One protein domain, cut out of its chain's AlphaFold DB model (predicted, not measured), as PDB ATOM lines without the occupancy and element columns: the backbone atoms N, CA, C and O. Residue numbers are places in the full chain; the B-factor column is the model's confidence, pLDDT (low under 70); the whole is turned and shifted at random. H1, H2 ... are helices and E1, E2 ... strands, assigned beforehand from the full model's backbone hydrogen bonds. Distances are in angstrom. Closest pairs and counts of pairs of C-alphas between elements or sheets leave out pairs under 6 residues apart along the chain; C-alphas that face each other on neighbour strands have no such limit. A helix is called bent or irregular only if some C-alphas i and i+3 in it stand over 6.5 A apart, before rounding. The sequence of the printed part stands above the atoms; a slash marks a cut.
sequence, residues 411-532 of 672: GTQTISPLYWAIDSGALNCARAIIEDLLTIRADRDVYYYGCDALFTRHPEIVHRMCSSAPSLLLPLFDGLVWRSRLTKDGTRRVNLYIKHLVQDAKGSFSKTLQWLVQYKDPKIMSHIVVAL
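AT A GLANCE: This is residues 411 to 532 of the 672 residues of the protein "Hypothetical protein" of Symbiodinium sp. KB8 (UniProt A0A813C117). Two helical hairpins, H1 with H2 and H4 with H5, pack side by side as a four-helix group, and H7 packs on H4 on the side away from H2. Short helices H3, H6, H8 and H9 lie about this group, while the tips of two arms stick out: residues 486 to 491 of the bent strand hairpin E2 and E3, and residues 442 to 447 of the loop between H2 and H3. The printed part has 122 residues, with nine named helices and three named strands in the order E1, H1, H2, H3, H4, H5, E2, E3, H6, H7, H8, H9, and its class is mixed, helices and strands. E2 and E3 form an antiparallel sheet of two. The whole is compact, with a radius of gyration of the C-alphas of 15.4 A and spans of 50 by 39 by 32 A.

IN THESE COORDINATES: E1, residues 413 to 415, begins at C-alpha 413, (34.983, -59.819, 14.260). H1 is residues 417 to 423, and H2 is residues 427 to 437, 15.0 A from first to last C-alpha. After residues 438 to 450, which hold no named element, comes H3, residues 451 to 457, 10.0 A long. H4 is residues 461 to 468, 10.3 A long. H5, residues 470 to 479, is 15.2 A long and begins at C-alpha 470, (38.215, -31.964, 14.484); it is irregular, but only just, with C-alphas 471 and 474 6.6 A apart. E2, residues 481 to 488, spans 18.3 A and bends by 71 degrees at residue 485. E3, residues 491 to 496, spans 15.8 A. H6 is residues 499 to 502, H7 is residues 512 to 519 and 10.7 A long, and H8 is residues 522 to 525. H9, residues 528 to 532, ends at C-alpha 532, (31.007, -26.359, -3.670).

HOW THE PARTS SIT: H1 and H2 are a hairpin, opposite ways at a shallow tilt of 34 degrees, only just short of steep; their closest C-alphas, of Ala 421 and Ala 430, are 5.3 A apart. H2 touches H5, closest at the C-alphas of Arg 431 and Leu 472, 6.2 A, the same way at a shallow tilt of 18 degrees. H4 and H5 are a hairpin, closest at the C-alphas of Met 465 and Leu 473, 6.4 A. H4 touches H7, closest at the C-alphas of His 463 and Trp 515, 5.9 A, the same way at a shallow tilt of 14 degrees. H1 and H4 only just touch, with 3 pairs of C-alphas within 8 A, the closest those of Ile 422 and Ser 468, 7.1 A. H6 and H7 only just touch, closest at the C-alphas of Leu 501 and Thr 512, 5.8 A. H7 and H8 touch only at the corner by their link, and only just, with 3 pairs of C-alphas within 8 A; the closest, of Leu 516 and Met 525, are 7.1 A apart. H3 is close but not clearly touching to H2, with the C-alphas of Leu 437 and Cys 451 6.7 A apart. H9 is close but not clearly touching to H5, with the C-alphas of Phe 477 and Val 529 6.5 A apart. E2 and E3 are an antiparallel hairpin, with N 482 and O 495 2.8 A apart and N 488 and O 491 2.9 A apart, within hydrogen-bond range. E1 pairs with no named strand and meets H1 only through their link. Every O i to N i+4 pair is within hydrogen-bond range in H1, H2, H3, H4, H7 and H9, against 4 of 6 in H5; H6 and H8 are too short for such a pair.

THE WHOLE: The C-alphas of Gly 411 and Asp 489, the two farthest apart, are 55.2 A from each other. The link from H2 to H3 is long, with 13 residues; within it residues 441 to 442 pair with residues 447 to 448, antiparallel. The printed part has no cut. Its mean pLDDT is 91.3, and no printed residue is under 70.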
ATOM      1  N   GLY A 411      38.384 -63.849  12.440       80.06
ATOM      2  CA  GLY A 411      37.141 -64.618  12.431       80.06
ATOM      3  C   GLY A 411      35.952 -63.774  11.958       80.06
ATOM      4  O   GLY A 411      35.993 -63.161  10.895       80.06
ATOM      5  N   THR A 412      34.891 -63.736  12.762       81.94
ATOM      6  CA  THR A 412      33.658 -62.966  12.514       81.94
ATOM      7  C   THR A 412      33.779 -61.492  12.911       81.94
ATOM      8  O   THR A 412      32.926 -60.679  12.554       81.94
ATOM      9  N   GLN A 413      34.827 -61.135  13.656       88.56
ATOM     10  CA  GLN A 413      34.983 -59.819  14.260       88.56
ATOM     11  C   GLN A 413      35.901 -58.937  13.420       88.56
ATOM     12  O   GLN A 413      36.891 -59.395  12.846       88.56
ATOM     13  N   THR A 414      35.583 -57.643  13.362       91.94
ATOM     14  CA  THR A 414      36.366 -56.665  12.602       91.94
ATOM     15  C   THR A 414      36.576 -55.385  13.392       91.94
ATOM     16  O   THR A 414      35.691 -54.932  14.118       91.94
ATOM     17  N   ILE A 415      37.736 -54.766  13.210       93.50
ATOM     18  CA  ILE A 415      38.081 -53.460  13.766       93.50
ATOM     19  C   ILE A 415      38.627 -52.563  12.656       93.50
ATOM     20  O   ILE A 415      39.212 -53.041  11.687       93.50
ATOM     21  N   SER A 416      38.403 -51.253  12.763       95.56
ATOM     22  CA  SER A 416      38.992 -50.276  11.845       95.56
ATOM     23  C   SER A 416      40.200 -49.611  12.502       95.56
ATOM     24  O   SER A 416      40.010 -48.910  13.501       95.56
ATOM     25  N   PRO A 417      41.415 -49.778  11.948       95.94
ATOM     26  CA  PRO A 417      42.600 -49.071  12.423       95.94
ATOM     27  C   PRO A 417      42.429 -47.548  12.414       95.94
ATOM     28  O   PRO A 417      42.830 -46.885  13.368       95.94
ATOM     29  N   LEU A 418      41.774 -46.980  11.394       96.62
ATOM     30  CA  LEU A 418      41.484 -45.545  11.339       96.62
ATOM     31  C   LEU A 418      40.597 -45.082  12.501       96.62
ATOM     32  O   LEU A 418      40.927 -44.111  13.177       96.62
ATOM     33  N   TYR A 419      39.470 -45.757  12.739       95.81
ATOM     34  CA  TYR A 419      38.592 -45.400  13.858       95.81
ATOM     35  C   TYR A 419      39.274 -45.635  15.201       95.81
ATOM     36  O   TYR A 419      39.135 -44.801  16.090       95.81
ATOM     37  N   TRP A 420      40.070 -46.699  15.326       95.50
ATOM     38  CA  TRP A 420      40.853 -46.932  16.531       95.50
ATOM     39  C   TRP A 420      41.849 -45.802  16.794       95.50
ATOM     40  O   TRP A 420      41.913 -45.308  17.911       95.50
ATOM     41  N   ALA A 421      42.577 -45.341  15.772       96.12
ATOM     42  CA  ALA A 421      43.513 -44.226  15.896       96.12
ATOM     43  C   ALA A 421      42.818 -42.908  16.293       96.12
ATOM     44  O   ALA A 421      43.400 -42.098  17.011       96.12
ATOM     45  N   ILE A 422      41.575 -42.693  15.847       95.88
ATOM     46  CA  ILE A 422      40.758 -41.542  16.262       95.88
ATOM     47  C   ILE A 422      40.346 -41.682  17.731       95.88
ATOM     48  O   ILE A 422      40.551 -40.754  18.510       95.88
ATOM     49  N   ASP A 423      39.796 -42.834  18.113       93.50
ATOM     50  CA  ASP A 423      39.266 -43.074  19.458       93.50
ATOM     51  C   ASP A 423      40.373 -43.132  20.526       93.50
ATOM     52  O   ASP A 423      40.163 -42.698  21.658       93.50
ATOM     53  N   SER A 424      41.563 -43.630  20.175       91.88
ATOM     54  CA  SER A 424      42.730 -43.680  21.065       91.88
ATOM     55  C   SER A 424      43.477 -42.347  21.174       91.88
ATOM     56  O   SER A 424      44.375 -42.212  22.004       91.88
ATOM     57  N   GLY A 425      43.131 -41.356  20.343       93.44
ATOM     58  CA  GLY A 425      43.812 -40.062  20.294       93.44
ATOM     59  C   GLY A 425      45.148 -40.072  19.541       93.44
ATOM     60  O   GLY A 425      45.877 -39.078  19.581       93.44
ATOM     61  N   ALA A 426      45.474 -41.141  18.808       94.75
ATOM     62  CA  ALA A 426      46.636 -41.223  17.918       94.75
ATOM     63  C   ALA A 426      46.421 -40.412  16.618       94.75
ATOM     64  O   ALA A 426      46.461 -40.932  15.499       94.75
ATOM     65  N   LEU A 427      46.165 -39.104  16.761       95.62
ATOM     66  CA  LEU A 427      45.717 -38.230  15.670       95.62
ATOM     67  C   LEU A 427      46.759 -38.060  14.556       95.62
ATOM     68  O   LEU A 427      46.385 -37.845  13.404       95.62
ATOM     69  N   ASN A 428      48.052 -38.183  14.868       95.38
ATOM     70  CA  ASN A 428      49.118 -38.128  13.862       95.38
ATOM     71  C   ASN A 428      49.061 -39.357  12.946       95.38
ATOM     72  O   ASN A 428      49.087 -39.229  11.723       95.38
ATOM     73  N   CYS A 429      48.884 -40.545  13.530       96.50
ATOM     74  CA  CYS A 429      48.657 -41.778  12.782       96.50
ATOM     75  C   CYS A 429      47.358 -41.714  11.970       96.50
ATOM     76  O   CYS A 429      47.369 -42.042  10.787       96.50
ATOM     77  N   ALA A 430      46.260 -41.233  12.567       97.19
ATOM     78  CA  ALA A 430      44.985 -41.073  11.865       97.19
ATOM     79  C   ALA A 430      45.109 -40.124  10.660       97.19
ATOM     80  O   ALA A 430      44.611 -40.434   9.578       97.19
ATOM     81  N   ARG A 431      45.830 -39.004  10.810       96.88
ATOM     82  CA  ARG A 431      46.137 -38.082   9.708       96.88
ATOM     83  C   ARG A 431      46.910 -38.779   8.592       96.88
ATOM     84  O   ARG A 431      46.492 -38.691   7.443       96.88
ATOM     85  N   ALA A 432      47.987 -39.495   8.919       96.50
ATOM     86  CA  ALA A 432      48.766 -40.220   7.918       96.50
ATOM     87  C   ALA A 432      47.941 -41.293   7.192       96.50
ATOM     88  O   ALA A 432      48.104 -41.462   5.986       96.50
ATOM     89  N   ILE A 433      47.027 -41.975   7.890       96.81
ATOM     90  CA  ILE A 433      46.094 -42.928   7.271       96.81
ATOM     91  C   ILE A 433      45.163 -42.217   6.282       96.81
ATOM     92  O   ILE A 433      44.988 -42.697   5.166       96.81
ATOM     93  N   ILE A 434      44.581 -41.073   6.660       96.88
ATOM     94  CA  ILE A 434      43.685 -40.295   5.787       96.88
ATOM     95  C   ILE A 434      44.432 -39.795   4.548       96.88
ATOM     96  O   ILE A 434      43.945 -39.958   3.430       96.88
ATOM     97  N   GLU A 435      45.625 -39.232   4.731       95.31
ATOM     98  CA  GLU A 435      46.478 -38.786   3.628       95.31
ATOM     99  C   GLU A 435      46.841 -39.950   2.695       95.31
ATOM    100  O   GLU A 435      46.802 -39.795   1.474       95.31
ATOM    101  N   ASP A 436      47.155 -41.128   3.244       94.69
ATOM    102  CA  ASP A 436      47.460 -42.313   2.445       94.69
ATOM    103  C   ASP A 436      46.237 -42.786   1.644       94.69
ATOM    104  O   ASP A 436      46.328 -42.956   0.424       94.69
ATOM    105  N   LEU A 437      45.082 -42.926   2.301       94.81
ATOM    106  CA  LEU A 437      43.821 -43.346   1.683       94.81
ATOM    107  C   LEU A 437      43.393 -42.420   0.546       94.81
ATOM    108  O   LEU A 437      42.927 -42.887  -0.494       94.81
ATOM    109  N   LEU A 438      43.551 -41.112   0.741       94.75
ATOM    110  CA  LEU A 438      43.118 -40.090  -0.207       94.75
ATOM    111  C   LEU A 438      44.213 -39.677  -1.203       94.75
ATOM    112  O   LEU A 438      44.008 -38.798  -2.041       94.75
ATOM    113  N   THR A 439      45.368 -40.339  -1.184       91.62
ATOM    114  CA  THR A 439      46.368 -40.178  -2.240       91.62
ATOM    115  C   THR A 439      46.019 -41.068  -3.428       91.62
ATOM    116  O   THR A 439      45.980 -42.291  -3.306       91.62
ATOM    117  N   ILE A 440      45.833 -40.463  -4.607       89.00
ATOM    118  CA  ILE A 440      45.664 -41.210  -5.860       89.00
ATOM    119  C   ILE A 440      46.989 -41.870  -6.238       89.00
ATOM    120  O   ILE A 440      48.019 -41.203  -6.372       89.00
ATOM    121  N   ARG A 441      46.952 -43.183  -6.447       87.31
ATOM    122  CA  ARG A 441      48.093 -43.999  -6.878       87.31
ATOM    123  C   ARG A 441      47.753 -44.709  -8.173       87.31
ATOM    124  O   ARG A 441      46.584 -44.906  -8.468       87.31
ATOM    125  N   ALA A 442      48.766 -45.084  -8.937       85.38
ATOM    126  CA  ALA A 442      48.583 -45.787 -10.198       85.38
ATOM    127  C   ALA A 442      49.622 -46.896 -10.325       85.38
ATOM    128  O   ALA A 442      50.807 -46.639 -10.107       85.38
ATOM    129  N   ASP A 443      49.173 -48.095 -10.677       84.50
ATOM    130  CA  ASP A 443      50.016 -49.151 -11.243       84.50
ATOM    131  C   ASP A 443      49.935 -49.117 -12.774       84.50
ATOM    132  O   ASP A 443      49.359 -48.188 -13.340       84.50
ATOM    133  N   ARG A 444      50.544 -50.099 -13.453       79.12
ATOM    134  CA  ARG A 444      50.530 -50.175 -14.924       79.12
ATOM    135  C   ARG A 444      49.108 -50.147 -15.495       79.12
ATOM    136  O   ARG A 444      48.895 -49.468 -16.493       79.12
ATOM    137  N   ASP A 445      48.162 -50.790 -14.808       77.75
ATOM    138  CA  ASP A 445      46.828 -51.058 -15.358       77.75
ATOM    139  C   ASP A 445      45.676 -50.405 -14.568       77.75
ATOM    140  O   ASP A 445      44.549 -50.353 -15.055       77.75
ATOM    141  N   VAL A 446      45.915 -49.904 -13.342       86.81
ATOM    142  CA  VAL A 446      44.836 -49.482 -12.421       86.81
ATOM    143  C   VAL A 446      45.219 -48.255 -11.589       86.81
ATOM    144  O   VAL A 446      46.340 -48.149 -11.087       86.81
ATOM    145  N   TYR A 447      44.255 -47.349 -11.390       87.06
ATOM    146  CA  TYR A 447      44.336 -46.254 -10.420       87.06
ATOM    147  C   TYR A 447      43.630 -46.625  -9.114       87.06
ATOM    148  O   TYR A 447      42.508 -47.126  -9.124       87.06
ATOM    149  N   TYR A 448      44.258 -46.309  -7.986       89.31
ATOM    150  CA  TYR A 448      43.737 -46.554  -6.647       89.31
ATOM    151  C   TYR A 448      43.485 -45.236  -5.931       89.31
ATOM    152  O   TYR A 448      44.367 -44.378  -5.843       89.31
ATOM    153  N   TYR A 449      42.279 -45.102  -5.392       92.06
ATOM    154  CA  TYR A 449      41.865 -43.983  -4.562       92.06
ATOM    155  C   TYR A 449      40.896 -44.504  -3.499       92.06
ATOM    156  O   TYR A 449      39.806 -44.972  -3.816       92.06
ATOM    157  N   GLY A 450      41.300 -44.459  -2.229       92.44
ATOM    158  CA  GLY A 450      40.596 -45.105  -1.118       92.44
ATOM    159  C   GLY A 450      39.341 -44.379  -0.630       92.44
ATOM    160  O   GLY A 450      38.793 -44.766   0.396       92.44
ATOM    161  N   CYS A 451      38.878 -43.335  -1.325       92.94
ATOM    162  CA  CYS A 451      37.731 -42.527  -0.904       92.94
ATOM    163  C   CYS A 451      36.435 -43.344  -0.818       92.94
ATOM    164  O   CYS A 451      35.751 -43.298   0.201       92.94
ATOM    165  N   ASP A 452      36.127 -44.159  -1.831       92.44
ATOM    166  CA  ASP A 452      34.928 -45.005  -1.793       92.44
ATOM    167  C   ASP A 452      35.004 -46.041  -0.664       92.44
ATOM    168  O   ASP A 452      34.031 -46.222   0.067       92.44
ATOM    169  N   ALA A 453      36.168 -46.665  -0.460       93.62
ATOM    170  CA  ALA A 453      36.379 -47.612   0.634       93.62
ATOM    171  C   ALA A 453      36.199 -46.945   2.011       93.62
ATOM    172  O   ALA A 453      35.543 -47.509   2.889       93.62
ATOM    173  N   LEU A 454      36.721 -45.724   2.174       95.69
ATOM    174  CA  LEU A 454      36.599 -44.927   3.391       95.69
ATOM    175  C   LEU A 454      35.134 -44.668   3.748       95.69
ATOM    176  O   LEU A 454      34.704 -45.038   4.836       95.69
ATOM    177  N   PHE A 455      34.357 -44.072   2.842       93.62
ATOM    178  CA  PHE A 455      32.961 -43.717   3.121       93.62
ATOM    179  C   PHE A 455      32.021 -44.927   3.141       93.62
ATOM    180  O   PHE A 455      31.027 -44.906   3.860       93.62
ATOM    181  N   THR A 456      32.350 -46.009   2.428       93.06
ATOM    182  CA  THR A 456      31.587 -47.266   2.512       93.06
ATOM    183  C   THR A 456      31.744 -47.909   3.886       93.06
ATOM    184  O   THR A 456      30.761 -48.322   4.500       93.06
ATOM    185  N   ARG A 457      32.977 -47.976   4.405       94.19
ATOM    186  CA  ARG A 457      33.241 -48.528   5.739       94.19
ATOM    187  C   ARG A 457      32.788 -47.579   6.852       94.19
ATOM    188  O   ARG A 457      32.370 -48.035   7.917       94.19
ATOM    189  N   HIS A 458      32.879 -46.274   6.611       95.12
ATOM    190  CA  HIS A 458      32.683 -45.215   7.595       95.12
ATOM    191  C   HIS A 458      31.811 -44.068   7.048       95.12
ATOM    192  O   HIS A 458      32.309 -42.954   6.874       95.12
ATOM    193  N   PRO A 459      30.501 -44.292   6.825       92.88
ATOM    194  CA  PRO A 459      29.608 -43.265   6.270       92.88
ATOM    195  C   PRO A 459      29.501 -42.022   7.168       92.88
ATOM    196  O   PRO A 459      29.374 -40.899   6.690       92.88
ATOM    197  N   GLU A 460      29.646 -42.215   8.478       93.38
ATOM    198  CA  GLU A 460      29.522 -41.178   9.507       93.38
ATOM    199  C   GLU A 460      30.882 -40.566   9.899       93.38
ATOM    200  O   GLU A 460      31.015 -39.940  10.952       93.38
ATOM    201  N   ILE A 461      31.939 -40.761   9.097       95.50
ATOM    202  CA  ILE A 461      33.296 -40.324   9.464       95.50
ATOM    203  C   ILE A 461      33.388 -38.825   9.755       95.50
ATOM    204  O   ILE A 461      34.062 -38.430  10.705       95.50
ATOM    205  N   VAL A 462      32.672 -37.995   8.990       95.00
ATOM    206  CA  VAL A 462      32.665 -36.542   9.202       95.00
ATOM    207  C   VAL A 462      32.027 -36.197  10.544       95.00
ATOM    208  O   VAL A 462      32.572 -35.372  11.276       95.00
ATOM    209  N   HIS A 463      30.928 -36.866  10.913       95.25
ATOM    210  CA  HIS A 463      30.298 -36.691  12.220       95.25
ATOM    211  C   HIS A 463      31.271 -37.026  13.353       95.25
ATOM    212  O   HIS A 463      31.484 -36.218  14.256       95.25
ATOM    213  N   ARG A 464      31.928 -38.187  13.249       94.62
ATOM    214  CA  ARG A 464      32.883 -38.664  14.253       94.62
ATOM    215  C   ARG A 464      34.098 -37.744  14.396       94.62
ATOM    216  O   ARG A 464      34.575 -37.516  15.503       94.62
ATOM    217  N   MET A 465      34.593 -37.176  13.297       96.00
ATOM    218  CA  MET A 465      35.671 -36.185  13.348       96.00
ATOM    219  C   MET A 465      35.216 -34.878  13.996       96.00
ATOM    220  O   MET A 465      35.968 -34.327  14.793       96.00
ATOM    221  N   CYS A 466      33.989 -34.414  13.735       94.44
ATOM    222  CA  CYS A 466      33.444 -33.222  14.395       94.44
ATOM    223  C   CYS A 466      33.362 -33.386  15.923       94.44
ATOM    224  O   CYS A 466      33.588 -32.418  16.643       94.44
ATOM    225  N   SER A 467      33.052 -34.588  16.423       93.12
ATOM    226  CA  SER A 467      32.950 -34.849  17.864       93.12
ATOM    227  C   SER A 467      34.292 -35.145  18.533       93.12
ATOM    228  O   SER A 467      34.528 -34.692  19.651       93.12
ATOM    229  N   SER A 468      35.153 -35.928  17.883       93.56
ATOM    230  CA  SER A 468      36.278 -36.593  18.556       93.56
ATOM    231  C   SER A 468      37.651 -36.140  18.062       93.56
ATOM    232  O   SER A 468      38.613 -36.190  18.822       93.56
ATOM    233  N   ALA A 469      37.770 -35.688  16.809       95.25
ATOM    234  CA  ALA A 469      39.056 -35.302  16.226       95.25
ATOM    235  C   ALA A 469      38.923 -34.212  15.142       95.25
ATOM    236  O   ALA A 469      39.206 -34.472  13.965       95.25
ATOM    237  N   PRO A 470      38.534 -32.971  15.496       94.88
ATOM    238  CA  PRO A 470      38.215 -31.964  14.484       94.88
ATOM    239  C   PRO A 470      39.417 -31.508  13.651       94.88
ATOM    240  O   PRO A 470      39.263 -31.066  12.514       94.88
ATOM    241  N   SER A 471      40.634 -31.676  14.177       94.75
ATOM    242  CA  SER A 471      41.881 -31.391  13.460       94.75
ATOM    243  C   SER A 471      42.096 -32.269  12.219       94.75
ATOM    244  O   SER A 471      42.925 -31.925  11.378       94.75
ATOM    245  N   LEU A 472      41.353 -33.375  12.083       96.38
ATOM    246  CA  LEU A 472      41.394 -34.272  10.925       96.38
ATOM    247  C   LEU A 472      40.446 -33.851   9.792       96.38
ATOM    248  O   LEU A 472      40.599 -34.346   8.676       96.38
ATOM    249  N   LEU A 473      39.518 -32.916  10.038       95.81
ATOM    250  CA  LEU A 473      38.565 -32.449   9.022       95.81
ATOM    251  C   LEU A 473      39.272 -31.775   7.841       95.81
ATOM    252  O   LEU A 473      38.922 -32.039   6.695       95.81
ATOM    253  N   LEU A 474      40.284 -30.938   8.102       94.56
ATOM    254  CA  LEU A 474      41.071 -30.304   7.038       94.56
ATOM    255  C   LEU A 474      41.824 -31.344   6.187       94.56
ATOM    256  O   LEU A 474      41.556 -31.386   4.990       94.56
ATOM    257  N   PRO A 475      42.657 -32.244   6.760       95.62
ATOM    258  CA  PRO A 475      43.281 -33.331   5.999       95.62
ATOM    259  C   PRO A 475      42.296 -34.176   5.182       95.62
ATOM    260  O   PRO A 475      42.591 -34.538   4.044       95.62
ATOM    261  N   LEU A 476      41.115 -34.471   5.742       96.56
ATOM    262  CA  LEU A 476      40.064 -35.195   5.033       96.56
ATOM    263  C   LEU A 476      39.599 -34.413   3.801       96.56
ATOM    264  O   LEU A 476      39.605 -34.954   2.698       96.56
ATOM    265  N   PHE A 477      39.200 -33.150   3.967       95.88
ATOM    266  CA  PHE A 477      38.676 -32.356   2.858       95.88
ATOM    267  C   PHE A 477      39.748 -31.988   1.830       95.88
ATOM    268  O   PHE A 477      39.440 -31.982   0.639       95.88
ATOM    269  N   ASP A 478      40.990 -31.748   2.244       94.81
ATOM    270  CA  ASP A 478      42.118 -31.533   1.333       94.81
ATOM    271  C   ASP A 478      42.353 -32.765   0.445       94.81
ATOM    272  O   ASP A 478      42.556 -32.628  -0.762       94.81
ATOM    273  N   GLY A 479      42.232 -33.977   0.999       94.06
ATOM    274  CA  GLY A 479      42.330 -35.230   0.241       94.06
ATOM    275  C   GLY A 479      41.174 -35.482  -0.743       94.06
ATOM    276  O   GLY A 479      41.279 -36.330  -1.633       94.06
ATOM    277  N   LEU A 480      40.072 -34.732  -0.638       95.00
ATOM    278  CA  LEU A 480      38.988 -34.730  -1.630       95.00
ATOM    279  C   LEU A 480      39.248 -33.755  -2.789       95.00
ATOM    280  O   LEU A 480      38.449 -33.686  -3.726       95.00
ATOM    281  N   VAL A 481      40.360 -33.015  -2.754       93.50
ATOM    282  CA  VAL A 481      40.790 -32.101  -3.812       93.50
ATOM    283  C   VAL A 481      41.979 -32.692  -4.557       93.50
ATOM    284  O   VAL A 481      43.074 -32.832  -4.021       93.50
ATOM    285  N   TRP A 482      41.819 -32.938  -5.853       91.00
ATOM    286  CA  TRP A 482      42.939 -33.268  -6.726       91.00
ATOM    287  C   TRP A 482      43.265 -32.102  -7.653       91.00
ATOM    288  O   TRP A 482      42.388 -31.569  -8.330       91.00
ATOM    289  N   ARG A 483      44.540 -31.713  -7.723       88.88
ATOM    290  CA  ARG A 483      45.014 -30.625  -8.591       88.88
ATOM    291  C   ARG A 483      45.979 -31.182  -9.633       88.88
ATOM    292  O   ARG A 483      46.977 -31.807  -9.282       88.88
ATOM    293  N   SER A 484      45.710 -30.907 -10.908       86.25
ATOM    294  CA  SER A 484      46.615 -31.250 -12.009       86.25
ATOM    295  C   SER A 484      47.978 -30.583 -11.817       86.25
ATOM    296  O   SER A 484      48.056 -29.428 -11.407       86.25
ATOM    297  N   ARG A 485      49.067 -31.279 -12.154       84.44
ATOM    298  CA  ARG A 485      50.404 -30.658 -12.209       84.44
ATOM    299  C   ARG A 485      50.587 -29.790 -13.454       84.44
ATOM    300  O   ARG A 485      51.378 -28.855 -13.428       84.44
ATOM    301  N   LEU A 486      49.843 -30.093 -14.516       87.19
ATOM    302  CA  LEU A 486      49.882 -29.357 -15.772       87.19
ATOM    303  C   LEU A 486      49.005 -28.112 -15.671       87.19
ATOM    304  O   LEU A 486      47.821 -28.207 -15.322       87.19
ATOM    305  N   THR A 487      49.604 -26.973 -15.998       89.06
ATOM    306  CA  THR A 487      48.915 -25.702 -16.214       89.06
ATOM    307  C   THR A 487      48.674 -25.559 -17.713       89.06
ATOM    308  O   THR A 487      49.607 -25.714 -18.499       89.06
ATOM    309  N   LYS A 488      47.436 -25.279 -18.110       85.25
ATOM    310  CA  LYS A 488      47.059 -25.002 -19.497       85.25
ATOM    311  C   LYS A 488      46.408 -23.624 -19.537       85.25
ATOM    312  O   LYS A 488      45.501 -23.361 -18.753       85.25
ATOM    313  N   ASP A 489      46.912 -22.745 -20.397       84.12
ATOM    314  CA  ASP A 489      46.393 -21.381 -20.572       84.12
ATOM    315  C   ASP A 489      46.343 -20.577 -19.255       84.12
ATOM    316  O   ASP A 489      45.362 -19.916 -18.943       84.12
ATOM    317  N   GLY A 490      47.374 -20.708 -18.409       86.88
ATOM    318  CA  GLY A 490      47.432 -20.057 -17.089       86.88
ATOM    319  C   GLY A 490      46.507 -20.664 -16.022       86.88
ATOM    320  O   GLY A 490      46.596 -20.296 -14.853       86.88
ATOM    321  N   THR A 491      45.676 -21.643 -16.383       83.75
ATOM    322  CA  THR A 491      44.715 -22.295 -15.484       83.75
ATOM    323  C   THR A 491      45.125 -23.725 -15.143       83.75
ATOM    324  O   THR A 491      45.887 -24.380 -15.862       83.75
ATOM    325  N   ARG A 492      44.626 -24.239 -14.015       86.25
ATOM    326  CA  ARG A 492      44.927 -25.594 -13.544       86.25
ATOM    327  C   ARG A 492      43.633 -26.360 -13.315       86.25
ATOM    328  O   ARG A 492      42.738 -25.900 -12.614       86.25
ATOM    329  N   ARG A 493      43.550 -27.574 -13.861       86.56
ATOM    330  CA  ARG A 493      42.411 -28.463 -13.597       86.56
ATOM    331  C   ARG A 493      42.401 -28.879 -12.126       86.56
ATOM    332  O   ARG A 493      43.414 -29.366 -11.618       86.56
ATOM    333  N   VAL A 494      41.246 -28.738 -11.483       87.88
ATOM    334  CA  VAL A 494      40.990 -29.199 -10.116       87.88
ATOM    335  C   VAL A 494      39.783 -30.131 -10.153       87.88
ATOM    336  O   VAL A 494      38.726 -29.750 -10.642       87.88
ATOM    337  N   ASN A 495      39.943 -31.361  -9.676       89.75
ATOM    338  CA  ASN A 495      38.848 -32.315  -9.524       89.75
ATOM    339  C   ASN A 495      38.476 -32.394  -8.038       89.75
ATOM    340  O   ASN A 495      39.361 -32.439  -7.184       89.75
ATOM    341  N   LEU A 496      37.179 -32.399  -7.742       91.69
ATOM    342  CA  LEU A 496      36.641 -32.401  -6.382       91.69
ATOM    343  C   LEU A 496      35.757 -33.635  -6.197       91.69
ATOM    344  O   LEU A 496      34.832 -33.858  -6.977       91.69
ATOM    345  N   TYR A 497      36.036 -34.429  -5.168       91.69
ATOM    346  CA  TYR A 497      35.309 -35.662  -4.870       91.69
ATOM    347  C   TYR A 497      34.249 -35.407  -3.795       91.69
ATOM    348  O   TYR A 497      34.532 -35.458  -2.604       91.69
ATOM    349  N   ILE A 498      33.017 -35.121  -4.223       91.81
ATOM    350  CA  ILE A 498      31.913 -34.709  -3.328       91.81
ATOM    351  C   ILE A 498      30.757 -35.712  -3.243       91.81
ATOM    352  O   ILE A 498      29.791 -35.460  -2.530       91.81
ATOM    353  N   LYS A 499      30.840 -36.855  -3.942       90.12
ATOM    354  CA  LYS A 499      29.767 -37.868  -4.023       90.12
ATOM    355  C   LYS A 499      29.197 -38.215  -2.642       90.12
ATOM    356  O   LYS A 499      28.013 -38.007  -2.410       90.12
ATOM    357  N   HIS A 500      30.058 -38.651  -1.722       91.31
ATOM    358  CA  HIS A 500      29.670 -39.084  -0.369       91.31
ATOM    359  C   HIS A 500      29.257 -37.935   0.568       91.31
ATOM    360  O   HIS A 500      28.655 -38.153   1.620       91.31
ATOM    361  N   LEU A 501      29.552 -36.686   0.184       91.19
ATOM    362  CA  LEU A 501      29.111 -35.491   0.911       91.19
ATOM    363  C   LEU A 501      27.706 -35.043   0.493       91.19
ATOM    364  O   LEU A 501      27.048 -34.332   1.247       91.19
ATOM    365  N   VAL A 502      27.258 -35.444  -0.701       88.75
ATOM    366  CA  VAL A 502      25.922 -35.149  -1.237       88.75
ATOM    367  C   VAL A 502      24.974 -36.318  -0.995       88.75
ATOM    368  O   VAL A 502      23.824 -36.112  -0.613       88.75
ATOM    369  N   GLN A 503      25.455 -37.543  -1.197       88.62
ATOM    370  CA  GLN A 503      24.659 -38.762  -1.165       88.62
ATOM    371  C   GLN A 503      25.243 -39.762  -0.166       88.62
ATOM    372  O   GLN A 503      26.458 -39.928  -0.088       88.62
ATOM    373  N   ASP A 504      24.383 -40.419   0.604       85.38
ATOM    374  CA  ASP A 504      24.769 -41.526   1.474       85.38
ATOM    375  C   ASP A 504      24.865 -42.856   0.699       85.38
ATOM    376  O   ASP A 504      24.533 -42.953  -0.484       85.38
ATOM    377  N   ALA A 505      25.303 -43.920   1.376       80.06
ATOM    378  CA  ALA A 505      25.429 -45.248   0.771       80.06
ATOM    379  C   ALA A 505      24.089 -45.852   0.291       80.06
ATOM    380  O   ALA A 505      24.096 -46.780  -0.514       80.06
ATOM    381  N   LYS A 506      22.944 -45.351   0.777       80.62
ATOM    382  CA  LYS A 506      21.592 -45.794   0.391       80.62
ATOM    383  C   LYS A 506      21.007 -44.959  -0.746       80.62
ATOM    384  O   LYS A 506      19.854 -45.154  -1.120       80.62
ATOM    385  N   GLY A 507      21.769 -44.003  -1.264       80.81
ATOM    386  CA  GLY A 507      21.317 -43.100  -2.303       80.81
ATOM    387  C   GLY A 507      20.501 -41.903  -1.797       80.81
ATOM    388  O   GLY A 507      20.073 -41.085  -2.611       80.81
ATOM    389  N   SER A 508      20.298 -41.777  -0.483       85.75
ATOM    390  CA  SER A 508      19.605 -40.653   0.153       85.75
ATOM    391  C   SER A 508      20.543 -39.465   0.359       85.75
ATOM    392  O   SER A 508      21.753 -39.558   0.170       85.75
ATOM    393  N   PHE A 509      19.990 -38.315   0.736       85.88
ATOM    394  CA  PHE A 509      20.785 -37.115   0.973       85.88
ATOM    395  C   PHE A 509      21.708 -37.276   2.191       85.88
ATOM    396  O   PHE A 509      21.259 -37.652   3.275       85.88
ATOM    397  N   SER A 510      22.992 -36.962   2.022       89.62
ATOM    398  CA  SER A 510      23.998 -37.080   3.081       89.62
ATOM    399  C   SER A 510      23.750 -36.061   4.197       89.62
ATOM    400  O   SER A 510      23.538 -34.872   3.957       89.62
ATOM    401  N   LYS A 511      23.843 -36.507   5.454       91.31
ATOM    402  CA  LYS A 511      23.733 -35.640   6.642       91.31
ATOM    403  C   LYS A 511      25.005 -34.838   6.925       91.31
ATOM    404  O   LYS A 511      25.041 -34.045   7.863       91.31
ATOM    405  N   THR A 512      26.032 -34.989   6.091       91.19
ATOM    406  CA  THR A 512      27.342 -34.361   6.283       91.19
ATOM    407  C   THR A 512      27.258 -32.850   6.475       91.19
ATOM    408  O   THR A 512      27.836 -32.314   7.421       91.19
ATOM    409  N   LEU A 513      26.487 -32.155   5.633       89.69
ATOM    410  CA  LEU A 513      26.342 -30.703   5.744       89.69
ATOM    411  C   LEU A 513      25.661 -30.292   7.060       89.69
ATOM    412  O   LEU A 513      26.057 -29.302   7.670       89.69
ATOM    413  N   GLN A 514      24.688 -31.074   7.536       90.94
ATOM    414  CA  GLN A 514      24.029 -30.829   8.821       90.94
ATOM    415  C   GLN A 514      25.029 -30.910   9.981       90.94
ATOM    416  O   GLN A 514      25.023 -30.036  10.848       90.94
ATOM    417  N   TRP A 515      25.912 -31.913   9.985       94.50
ATOM    418  CA  TRP A 515      26.938 -32.053  11.024       94.50
ATOM    419  C   TRP A 515      27.946 -30.905  11.006       94.50
ATOM    420  O   TRP A 515      28.278 -30.371  12.061       94.50
ATOM    421  N   LEU A 516      28.383 -30.470   9.820       92.50
ATOM    422  CA  LEU A 516      29.314 -29.346   9.685       92.50
ATOM    423  C   LEU A 516      28.702 -28.024  10.167       92.50
ATOM    424  O   LEU A 516      29.354 -27.259  10.879       92.50
ATOM    425  N   VAL A 517      27.425 -27.780   9.853       90.44
ATOM    426  CA  VAL A 517      26.692 -26.602  10.345       90.44
ATOM    427  C   VAL A 517      26.548 -26.635  11.870       90.44
ATOM    428  O   VAL A 517      26.681 -25.598  12.518       90.44
ATOM    429  N   GLN A 518      26.315 -27.810  12.462       92.50
ATOM    430  CA  GLN A 518      26.260 -27.973  13.919       92.50
ATOM    431  C   GLN A 518      27.621 -27.759  14.595       92.50
ATOM    432  O   GLN A 518      27.657 -27.229  15.705       92.50
ATOM    433  N   TYR A 519      28.717 -28.121  13.921       93.38
ATOM    434  CA  TYR A 519      30.084 -27.932  14.411       93.38
ATOM    435  C   TYR A 519      30.527 -26.452  14.420       93.38
ATOM    436  O   TYR A 519      31.314 -26.055  15.274       93.38
ATOM    437  N   LYS A 520      29.957 -25.609  13.544       91.44
ATOM    438  CA  LYS A 520      30.102 -24.133  13.545       91.44
ATOM    439  C   LYS A 520      31.534 -23.596  13.365       91.44
ATOM    440  O   LYS A 520      31.833 -22.493  13.822       91.44
ATOM    441  N   ASP A 521      32.409 -24.313  12.659       91.25
ATOM    442  CA  ASP A 521      33.751 -23.806  12.335       91.25
ATOM    443  C   ASP A 521      33.767 -23.061  10.983       91.25
ATOM    444  O   ASP A 521      33.579 -23.684   9.929       91.25
ATOM    445  N   PRO A 522      34.030 -21.738  10.966       90.06
ATOM    446  CA  PRO A 522      34.040 -20.952   9.736       90.06
ATOM    447  C   PRO A 522      35.151 -21.367   8.760       90.06
ATOM    448  O   PRO A 522      34.971 -21.232   7.547       90.06
ATOM    449  N   LYS A 523      36.286 -21.895   9.238       90.75
ATOM    450  CA  LYS A 523      37.386 -22.342   8.364       90.75
ATOM    451  C   LYS A 523      37.005 -23.601   7.595       90.75
ATOM    452  O   LYS A 523      37.300 -23.710   6.411       90.75
ATOM    453  N   ILE A 524      36.314 -24.529   8.252       92.44
ATOM    454  CA  ILE A 524      35.825 -25.748   7.601       92.44
ATOM    455  C   ILE A 524      34.682 -25.425   6.637       92.44
ATOM    456  O   ILE A 524      34.676 -25.910   5.509       92.44
ATOM    457  N   MET A 525      33.748 -24.558   7.038       90.06
ATOM    458  CA  MET A 525      32.622 -24.160   6.185       90.06
ATOM    459  C   MET A 525      33.059 -23.410   4.921       90.06
ATOM    460  O   MET A 525      32.421 -23.544   3.880       90.06
ATOM    461  N   SER A 526      34.153 -22.646   4.993       88.94
ATOM    462  CA  SER A 526      34.735 -21.942   3.842       88.94
ATOM    463  C   SER A 526      35.648 -22.815   2.975       88.94
ATOM    464  O   SER A 526      36.123 -22.360   1.933       88.94
ATOM    465  N   HIS A 527      35.883 -24.073   3.357       92.75
ATOM    466  CA  HIS A 527      36.684 -24.987   2.558       92.75
ATOM    467  C   HIS A 527      36.019 -25.249   1.196       92.75
ATOM    468  O   HIS A 527      34.819 -25.516   1.124       92.75
ATOM    469  N   ILE A 528      36.802 -25.241   0.110       92.00
ATOM    470  CA  ILE A 528      36.299 -25.309  -1.278       92.00
ATOM    471  C   ILE A 528      35.360 -26.495  -1.534       92.00
ATOM    472  O   ILE A 528      34.372 -26.366  -2.249       92.00
ATOM    473  N   VAL A 529      35.644 -27.645  -0.918       91.88
ATOM    474  CA  VAL A 529      34.824 -28.861  -1.025       91.88
ATOM    475  C   VAL A 529      33.447 -28.659  -0.391       91.88
ATOM    476  O   VAL A 529      32.439 -29.033  -0.987       91.88
ATOM    477  N   VAL A 530      33.391 -28.051   0.796       91.75
ATOM    478  CA  VAL A 530      32.147 -27.812   1.541       91.75
ATOM    479  C   VAL A 530      31.335 -26.710   0.869       91.75
ATOM    480  O   VAL A 530      30.132 -26.878   0.662       91.75
ATOM    481  N   ALA A 531      31.998 -25.628   0.457       88.69
ATOM    482  CA  ALA A 531      31.389 -24.538  -0.295       88.69
ATOM    483  C   ALA A 531      30.774 -25.045  -1.606       88.69
ATOM    484  O   ALA A 531      29.581 -24.856  -1.823       88.69
ATOM    485  N   LEU A 532      31.528 -25.797  -2.422       87.31
ATOM    486  CA  LEU A 532      31.007 -26.359  -3.670       87.31
ATOM    487  C   LEU A 532      29.865 -27.348  -3.426       87.31
ATOM    488  O   LEU A 532      28.893 -27.347  -4.173       87.31
TER     489      LEU A 532